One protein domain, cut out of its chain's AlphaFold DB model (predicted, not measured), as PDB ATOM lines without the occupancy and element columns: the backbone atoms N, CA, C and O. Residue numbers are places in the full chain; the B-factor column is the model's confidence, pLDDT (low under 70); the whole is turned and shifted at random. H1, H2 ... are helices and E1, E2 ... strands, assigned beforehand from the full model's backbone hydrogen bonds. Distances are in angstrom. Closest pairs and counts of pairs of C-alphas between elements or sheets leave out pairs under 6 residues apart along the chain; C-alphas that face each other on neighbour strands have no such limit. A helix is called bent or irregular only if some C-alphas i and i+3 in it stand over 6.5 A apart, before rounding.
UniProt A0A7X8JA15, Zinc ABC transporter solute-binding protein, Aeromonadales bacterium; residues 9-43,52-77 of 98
ATOM      1  N   THR A   9     176.904 192.527 194.272       97.00
ATOM      2  CA  THR A   9     177.567 192.925 195.518       97.00
ATOM      3  C   THR A   9     179.077 192.890 195.374       97.00
ATOM      4  O   THR A   9     179.599 192.056 194.629       97.00
ATOM      5  N   THR A  10     179.798 193.790 196.044       94.56
ATOM      6  CA  THR A  10     181.261 193.848 195.894       94.56
ATOM      7  C   THR A  10     181.954 192.792 196.737       94.56
ATOM      8  O   THR A  10     182.756 192.037 196.198       94.56
ATOM      9  N   ASN A  11     181.610 192.682 198.021       92.56
ATOM     10  CA  ASN A  11     182.307 191.861 199.013       92.56
ATOM     11  C   ASN A  11     181.353 190.993 199.859       92.56
ATOM     12  O   ASN A  11     180.133 191.029 199.709       92.56
ATOM     13  N   PHE A  12     181.917 190.195 200.772       93.69
ATOM     14  CA  PHE A  12     181.137 189.258 201.585       93.69
ATOM     15  C   PHE A  12     180.092 189.926 202.499       93.69
ATOM     16  O   PHE A  12     178.961 189.445 202.507       93.69
ATOM     17  N   PRO A  13     180.388 191.027 203.222       94.00
ATOM     18  CA  PRO A  13     179.378 191.716 204.027       94.00
ATOM     19  C   PRO A  13     178.129 192.133 203.239       94.00
ATOM     20  O   PRO A  13     177.008 191.845 203.660       94.00
ATOM     21  N   SER A  14     178.307 192.765 202.075       95.69
ATOM     22  CA  SER A  14     177.180 193.174 201.226       95.69
ATOM     23  C   SER A  14     176.431 191.961 200.656       95.69
ATOM     24  O   SER A  14     175.197 191.924 200.691       95.69
ATOM     25  N   TYR A  15     177.155 190.927 200.217       96.81
ATOM     26  CA  TYR A  15     176.573 189.670 199.739       96.81
ATOM     27  C   TYR A  15     175.706 188.969 200.789       96.81
ATOM     28  O   TYR A  15     174.582 188.559 200.487       96.81
ATOM     29  N   ASP A  16     176.222 188.818 202.008       96.94
ATOM     30  CA  ASP A  16     175.562 188.079 203.080       96.94
ATOM     31  C   ASP A  16     174.252 188.760 203.492       96.94
ATOM     32  O   ASP A  16     173.201 188.114 203.530       96.94
ATOM     33  N   ILE A  17     174.285 190.083 203.682       97.25
ATOM     34  CA  ILE A  17     173.098 190.884 204.007       97.25
ATOM     35  C   ILE A  17     172.057 190.781 202.886       97.25
ATOM     36  O   ILE A  17     170.893 190.467 203.149       97.25
ATOM     37  N   ALA A  18     172.456 191.017 201.632       97.62
ATOM     38  CA  ALA A  18     171.529 190.993 200.504       97.62
ATOM     39  C   ALA A  18     170.903 189.609 200.303       97.62
ATOM     40  O   ALA A  18     169.693 189.505 200.098       97.62
ATOM     41  N   SER A  19     171.701 188.545 200.407       97.12
ATOM     42  CA  SER A  19     171.231 187.165 200.240       97.12
ATOM     43  C   SER A  19     170.214 186.782 201.314       97.12
ATOM     44  O   SER A  19     169.164 186.215 200.996       97.12
ATOM     45  N   HIS A  20     170.473 187.143 202.575       97.88
ATOM     46  CA  HIS A  20     169.559 186.858 203.682       97.88
ATOM     47  C   HIS A  20     168.256 187.658 203.596       97.88
ATOM     48  O   HIS A  20     167.182 187.099 203.826       97.88
ATOM     49  N   VAL A  21     168.317 188.944 203.238       97.31
ATOM     50  CA  VAL A  21     167.120 189.795 203.133       97.31
ATOM     51  C   VAL A  21     166.273 189.425 201.914       97.31
ATOM     52  O   VAL A  21     165.044 189.359 202.004       97.31
ATOM     53  N   ALA A  22     166.904 189.174 200.765       96.06
ATOM     54  CA  ALA A  22     166.182 188.904 199.527       96.06
ATOM     55  C   ALA A  22     165.591 187.487 199.469       96.06
ATOM     56  O   ALA A  22     164.558 187.273 198.820       96.06
ATOM     57  N   GLY A  23     166.216 186.513 200.137       95.56
ATOM     58  CA  GLY A  23     165.783 185.120 200.123       95.56
ATOM     59  C   GLY A  23     165.630 184.592 198.692       95.56
ATOM     60  O   GLY A  23     166.538 184.675 197.875       95.56
ATOM     61  N   ASN A  24     164.452 184.067 198.349       95.31
ATOM     62  CA  ASN A  24     164.177 183.522 197.015       95.31
ATOM     63  C   ASN A  24     163.731 184.564 195.968       95.31
ATOM     64  O   ASN A  24     163.404 184.178 194.842       95.31
ATOM     65  N   LYS A  25     163.681 185.855 196.321       96.50
ATOM     66  CA  LYS A  25     163.164 186.931 195.457       96.50
ATOM     67  C   LYS A  25     164.231 187.591 194.585       96.50
ATOM     68  O   LYS A  25     163.871 188.295 193.641       96.50
ATOM     69  N   ALA A  26     165.507 187.365 194.878       97.31
ATOM     70  CA  ALA A  26     166.619 187.879 194.093       97.31
ATOM     71  C   ALA A  26     167.629 186.778 193.774       97.31
ATOM     72  O   ALA A  26     167.722 185.777 194.485       97.31
ATOM     73  N   ASP A  27     168.381 186.994 192.708       97.44
ATOM     74  CA  ASP A  27     169.636 186.317 192.447       97.44
ATOM     75  C   ASP A  27     170.753 187.305 192.822       97.44
ATOM     76  O   ASP A  27     170.869 188.384 192.238       97.44
ATOM     77  N   VAL A  28     171.524 186.958 193.856       97.69
ATOM     78  CA  VAL A  28     172.586 187.806 194.412       97.69
ATOM     79  C   VAL A  28     173.937 187.251 193.977       97.69
ATOM     80  O   VAL A  28     174.218 186.068 194.186       97.69
ATOM     81  N   ILE A  29     174.779 188.090 193.376       96.25
ATOM     82  CA  ILE A  29     176.147 187.729 192.991       96.25
ATOM     83  C   ILE A  29     177.162 188.577 193.753       96.25
ATOM     84  O   ILE A  29     176.924 189.756 194.001       96.25
ATOM     85  N   MET A  30     178.305 187.985 194.093       95.81
ATOM     86  CA  MET A  30     179.438 188.669 194.720       95.81
ATOM     87  C   MET A  30     180.602 188.745 193.732       95.81
ATOM     88  O   MET A  30     180.959 187.727 193.132       95.81
ATOM     89  N   LEU A  31     181.173 189.936 193.557       94.69
ATOM     90  CA  LEU A  31     182.274 190.187 192.626       94.69
ATOM     91  C   LEU A  31     183.612 189.681 193.173       94.69
ATOM     92  O   LEU A  31     184.290 188.880 192.521       94.69
ATOM     93  N   LEU A  32     183.980 190.103 194.387       91.88
ATOM     94  CA  LEU A  32     185.189 189.630 195.054       91.88
ATOM     95  C   LEU A  32     185.014 188.181 195.483       91.88
ATOM     96  O   LEU A  32     184.116 187.832 196.248       91.88
ATOM     97  N   LYS A  33     185.914 187.317 195.020       85.44
ATOM     98  CA  LYS A  33     185.943 185.927 195.466       85.44
ATOM     99  C   LYS A  33     186.585 185.838 196.854       85.44
ATOM    100  O   LYS A  33     187.434 186.662 197.192       85.44
ATOM    101  N   PRO A  34     186.246 184.809 197.649       82.44
ATOM    102  CA  PRO A  34     186.958 184.536 198.891       82.44
ATOM    103  C   PRO A  34     188.474 184.459 198.658       82.44
ATOM    104  O   PRO A  34     188.931 183.729 197.779       82.44
ATOM    105  N   GLY A  35     189.240 185.219 199.444       81.31
ATOM    106  CA  GLY A  35     190.700 185.297 199.334       81.31
ATOM    107  C   GLY A  35     191.233 186.316 198.319       81.31
ATOM    108  O   GLY A  35     192.447 186.426 198.181       81.31
ATOM    109  N   SER A  36     190.369 187.057 197.617       85.56
ATOM    110  CA  SER A  36     190.779 188.216 196.815       85.56
ATOM    111  C   SER A  36     191.063 189.433 197.702       85.56
ATOM    112  O   SER A  36     190.355 189.663 198.681       85.56
ATOM    113  N   ASP A  37     192.079 190.215 197.337       83.25
ATOM    114  CA  ASP A  37     192.360 191.514 197.953       83.25
ATOM    115  C   ASP A  37     191.438 192.578 197.346       83.25
ATOM    116  O   ASP A  37     191.393 192.751 196.125       83.25
ATOM    117  N   MET A  38     190.680 193.268 198.199       79.38
ATOM    118  CA  MET A  38     189.766 194.324 197.769       79.38
ATOM    119  C   MET A  38     190.501 195.599 197.347       79.38
ATOM    120  O   MET A  38     190.019 196.304 196.468       79.38
ATOM    121  N   HIS A  39     191.678 195.874 197.915       80.62
ATOM    122  CA  HIS A  39     192.423 197.105 197.641       80.62
ATOM    123  C   HIS A  39     193.095 197.092 196.266       80.62
ATOM    124  O   HIS A  39     193.401 198.147 195.717       80.62
ATOM    125  N   SER A  40     193.313 195.906 195.698       82.38
ATOM    126  CA  SER A  40     193.846 195.727 194.346       82.38
ATOM    127  C   SER A  40     192.783 195.267 193.346       82.38
ATOM    128  O   SER A  40     193.134 194.770 192.274       82.38
ATOM    129  N   TYR A  41     191.502 195.304 193.713       85.81
ATOM    130  CA  TYR A  41     190.445 194.797 192.851       85.81
ATOM    131  C   TYR A  41     190.193 195.743 191.683       85.81
ATOM    132  O   TYR A  41     189.967 196.935 191.866       85.81
ATOM    133  N   GLU A  42     190.167 195.173 190.482       85.50
ATOM    134  CA  GLU A  42     189.752 195.863 189.272       85.50
ATOM    135  C   GLU A  42     188.657 195.029 188.584       85.50
ATOM    136  O   GLU A  42     188.842 193.819 188.386       85.50
ATOM    137  N   PRO A  43     187.505 195.628 188.232       89.44
ATOM    138  CA  PRO A  43     186.410 194.899 187.607       89.44
ATOM    139  C   PRO A  43     186.823 194.300 186.265       89.44
ATOM    140  O   PRO A  43     187.284 194.995 185.359       89.44
ATOM    141  N   ARG A  52     176.176 196.251 184.857       94.06
ATOM    142  CA  ARG A  52     175.354 196.940 183.843       94.06
ATOM    143  C   ARG A  52     173.945 196.365 183.669       94.06
ATOM    144  O   ARG A  52     173.029 197.095 183.303       94.06
ATOM    145  N   ASN A  53     173.786 195.060 183.866       93.56
ATOM    146  CA  ASN A  53     172.509 194.365 183.710       93.56
ATOM    147  C   ASN A  53     171.798 194.098 185.049       93.56
ATOM    148  O   ASN A  53     170.764 193.426 185.060       93.56
ATOM    149  N   ALA A  54     172.360 194.564 186.164       96.12
ATOM    150  CA  ALA A  54     171.778 194.419 187.486       96.12
ATOM    151  C   ALA A  54     170.586 195.358 187.674       96.12
ATOM    152  O   ALA A  54     170.525 196.432 187.080       96.12
ATOM    153  N   ASP A  55     169.660 194.950 188.539       96.19
ATOM    154  CA  ASP A  55     168.631 195.851 189.046       96.19
ATOM    155  C   ASP A  55     169.185 196.686 190.228       96.19
ATOM    156  O   ASP A  55     168.689 197.777 190.465       96.19
ATOM    157  N   LEU A  56     170.211 196.201 190.951       96.94
ATOM    158  CA  LEU A  56     170.856 196.899 192.075       96.94
ATOM    159  C   LEU A  56     172.350 196.551 192.182       96.94
ATOM    160  O   LEU A  56     172.715 195.373 192.146       96.94
ATOM    161  N   LEU A  57     173.192 197.561 192.411       97.12
ATOM    162  CA  LEU A  57     174.558 197.404 192.922       97.12
ATOM    163  C   LEU A  57     174.594 197.771 194.416       97.12
ATOM    164  O   LEU A  57     174.311 198.908 194.783       97.12
ATOM    165  N   TYR A  58     174.955 196.819 195.279       97.44
ATOM    166  CA  TYR A  58     175.040 197.001 196.731       97.44
ATOM    167  C   TYR A  58     176.465 196.759 197.240       97.44
ATOM    168  O   TYR A  58     177.006 195.668 197.086       97.44
ATOM    169  N   TYR A  59     177.094 197.775 197.823       95.44
ATOM    170  CA  TYR A  59     178.535 197.775 198.095       95.44
ATOM    171  C   TYR A  59     178.892 198.594 199.337       95.44
ATOM    172  O   TYR A  59     178.022 199.227 199.931       95.44
ATOM    173  N   THR A  60     180.155 198.551 199.774       93.00
ATOM    174  CA  THR A  60     180.582 199.232 201.011       93.00
ATOM    175  C   THR A  60     180.509 200.746 200.840       93.00
ATOM    176  O   THR A  60     179.889 201.428 201.659       93.00
ATOM    177  N   GLY A  61     181.084 201.244 199.747       91.00
ATOM    178  CA  GLY A  61     181.166 202.666 199.434       91.00
ATOM    179  C   GLY A  61     182.403 203.348 200.014       91.00
ATOM    180  O   GLY A  61     183.218 202.739 200.719       91.00
ATOM    181  N   GLY A  62     182.542 204.634 199.693       87.00
ATOM    182  CA  GLY A  62     183.695 205.448 200.079       87.00
ATOM    183  C   GLY A  62     185.021 204.888 199.551       87.00
ATOM    184  O   GLY A  62     185.099 204.353 198.445       87.00
ATOM    185  N   GLU A  63     186.074 204.970 200.365       82.56
ATOM    186  CA  GLU A  63     187.436 204.583 199.962       82.56
ATOM    187  C   GLU A  63     187.614 203.080 199.673       82.56
ATOM    188  O   GLU A  63     188.588 202.685 199.033       82.56
ATOM    189  N   ASN A  64     186.669 202.230 200.091       81.69
ATOM    190  CA  ASN A  64     186.731 200.785 199.839       81.69
ATOM    191  C   ASN A  64     186.429 200.419 198.379       81.69
ATOM    192  O   ASN A  64     186.900 199.393 197.894       81.69
ATOM    193  N   ASP A  65     185.635 201.235 197.685       82.06
ATOM    194  CA  ASP A  65     185.097 200.918 196.363       82.06
ATOM    195  C   ASP A  65     185.280 202.102 195.391       82.06
ATOM    196  O   ASP A  65     184.407 202.381 194.574       82.06
ATOM    197  N   THR A  66     186.408 202.818 195.454       82.69
ATOM    198  CA  THR A  66     186.660 204.036 194.644       82.69
ATOM    199  C   THR A  66     186.508 203.825 193.134       82.69
ATOM    200  O   THR A  66     186.062 204.716 192.415       82.69
ATOM    201  N   TRP A  67     186.807 202.622 192.639       86.44
ATOM    202  CA  TRP A  67     186.615 202.243 191.236       86.44
ATOM    203  C   TRP A  67     185.142 202.278 190.791       86.44
ATOM    204  O   TRP A  67     184.864 202.387 189.594       86.44
ATOM    205  N   SER A  68     184.194 202.153 191.728       87.75
ATOM    206  CA  SER A  68     182.764 202.048 191.424       87.75
ATOM    207  C   SER A  68     182.199 203.347 190.856       87.75
ATOM    208  O   SER A  68     181.422 203.289 189.907       87.75
ATOM    209  N   GLU A  69     182.637 204.506 191.349       85.75
ATOM    210  CA  GLU A  69     182.161 205.816 190.891       85.75
ATOM    211  C   GLU A  69     182.514 206.043 189.419       85.75
ATOM    212  O   GLU A  69     181.627 206.242 188.590       85.75
ATOM    213  N   SER A  70     183.794 205.887 189.063       87.12
ATOM    214  CA  SER A  70     184.252 206.017 187.674       87.12
ATOM    215  C   SER A  70     183.580 205.005 186.742       87.12
ATOM    216  O   SER A  70     183.304 205.304 185.578       87.12
ATOM    217  N   LEU A  71     183.294 203.796 187.238       90.06
ATOM    218  CA  LEU A  71     182.572 202.794 186.464       90.06
ATOM    219  C   LEU A  71     181.116 203.212 186.218       90.06
ATOM    220  O   LEU A  71     180.638 203.098 185.090       90.06
ATOM    221  N   LEU A  72     180.415 203.683 187.248       90.44
ATOM    222  CA  LEU A  72     179.014 204.097 187.157       90.44
ATOM    223  C   LEU A  72     178.846 205.330 186.259       90.44
ATOM    224  O   LEU A  72     177.910 205.369 185.463       90.44
ATOM    225  N   GLU A  73     179.780 206.283 186.305       89.69
ATOM    226  CA  GLU A  73     179.820 207.435 185.393       89.69
ATOM    227  C   GLU A  73     179.994 207.028 183.922       89.69
ATOM    228  O   GLU A  73     179.542 207.733 183.020       89.69
ATOM    229  N   SER A  74     180.620 205.875 183.660       89.19
ATOM    230  CA  SER A  74     180.827 205.364 182.300       89.19
ATOM    231  C   SER A  74     179.574 204.742 181.669       89.19
ATOM    232  O   SER A  74     179.598 204.353 180.498       89.19
ATOM    233  N   PHE A  75     178.486 204.584 182.429       89.50
ATOM    234  CA  PHE A  75     177.279 203.924 181.949       89.50
ATOM    235  C   PHE A  75     176.266 204.912 181.373       89.50
ATOM    236  O   PHE A  75     175.856 205.867 182.019       89.50
ATOM    237  N   ASP A  76     175.753 204.594 180.180       85.94
ATOM    238  CA  ASP A  76     174.680 205.367 179.533       85.94
ATOM    239  C   ASP A  76     173.348 205.321 180.306       85.94
ATOM    240  O   ASP A  76     172.449 206.130 180.072       85.94
ATOM    241  N   LYS A  77     173.180 204.325 181.184       84.50
ATOM    242  CA  LYS A  77     171.982 204.119 182.001       84.50
ATOM    243  C   LYS A  77     172.366 204.091 183.470       84.50
ATOM    244  O   LYS A  77     173.263 203.343 183.854       84.50
TER     245      LYS A  77
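Overview. This is residues 9 to 43 and 52 to 77 of the 98 residues of the protein "Zinc ABC transporter solute-binding protein" of Aeromonadales bacterium (UniProt A0A7X8JA15). A helix, H1, and a strand that folds straight back beside it, E1, make one end of a flat domain; the other helix, H2, makes the opposite end, and the strand E2 lies between them. H1 and E1 run side by side, joined directly at residues 25 and 26, and the stretch from residue 31 to 43, with no named element, loops away from the end of E1. The printed part has 61 residues with two named helices and two named strands, in the order H1, E1, E2, H2 along the chain, and neither strand pairs with a named strand. The class is mixed, helices and strands. The whole is compact, with a radius of gyration of the C-alphas of 12.0 A, and flat, its C-alphas spanning 31 by 31 by 17 A.

Along the chain. The longest helix, H1, is residues 12 to 25, 19.1 A from first to last C-alpha; it begins at C-alpha 12 (181.137, 189.258, 201.585). H1 is irregular: C-alphas 21 and 24 are 9.2 A apart. E1, residues 26 to 30, is 12.9 A long and begins at C-alpha 26 (166.619, 187.879, 194.093). E2 is residues 56 to 59, 9.8 A long. H2, residues 62 to 73, is 15.3 A long and ends at C-alpha 73 (179.820, 207.435, 185.393). It too is irregular, with C-alphas 64 and 67 8.7 A apart.

Arrangement. H1 and E1 have 8 pairs of C-alphas within 8 A, the closest those of Tyr 15 and Met 30, 5.9 A apart. H1 and E2 have 3 such pairs, the closest C-alphas being those of Ser 14 and Tyr 59 at 5.7 A. E1 and E2 are near each other, with 6 pairs of C-alphas within 10 A. E2 and H2 have 1 pair within 8 A, the C-alphas of Tyr 59 and Asp 65 at 7.5 A. H2 is apart from H1 and from E1. In H1, 8 of 10 pairs of O i and N i+4 are within hydrogen-bond range; in H2, 3 of 8 are, beside 4 of 9 pairs of O i and N i+3.

Size, cuts and confidence. The two C-alphas farthest apart are those of Gly 35 and Asp 76, 32.4 A. Residues 44 to 51 are not printed, and C-alphas 43 and 52 are 11.9 A apart across the cut; the link from E1 to E2 runs across it. The links from H1 to E1 and from E2 to H2 are tight. The mean pLDDT of the printed part is 91.1, and no printed residue is under 70.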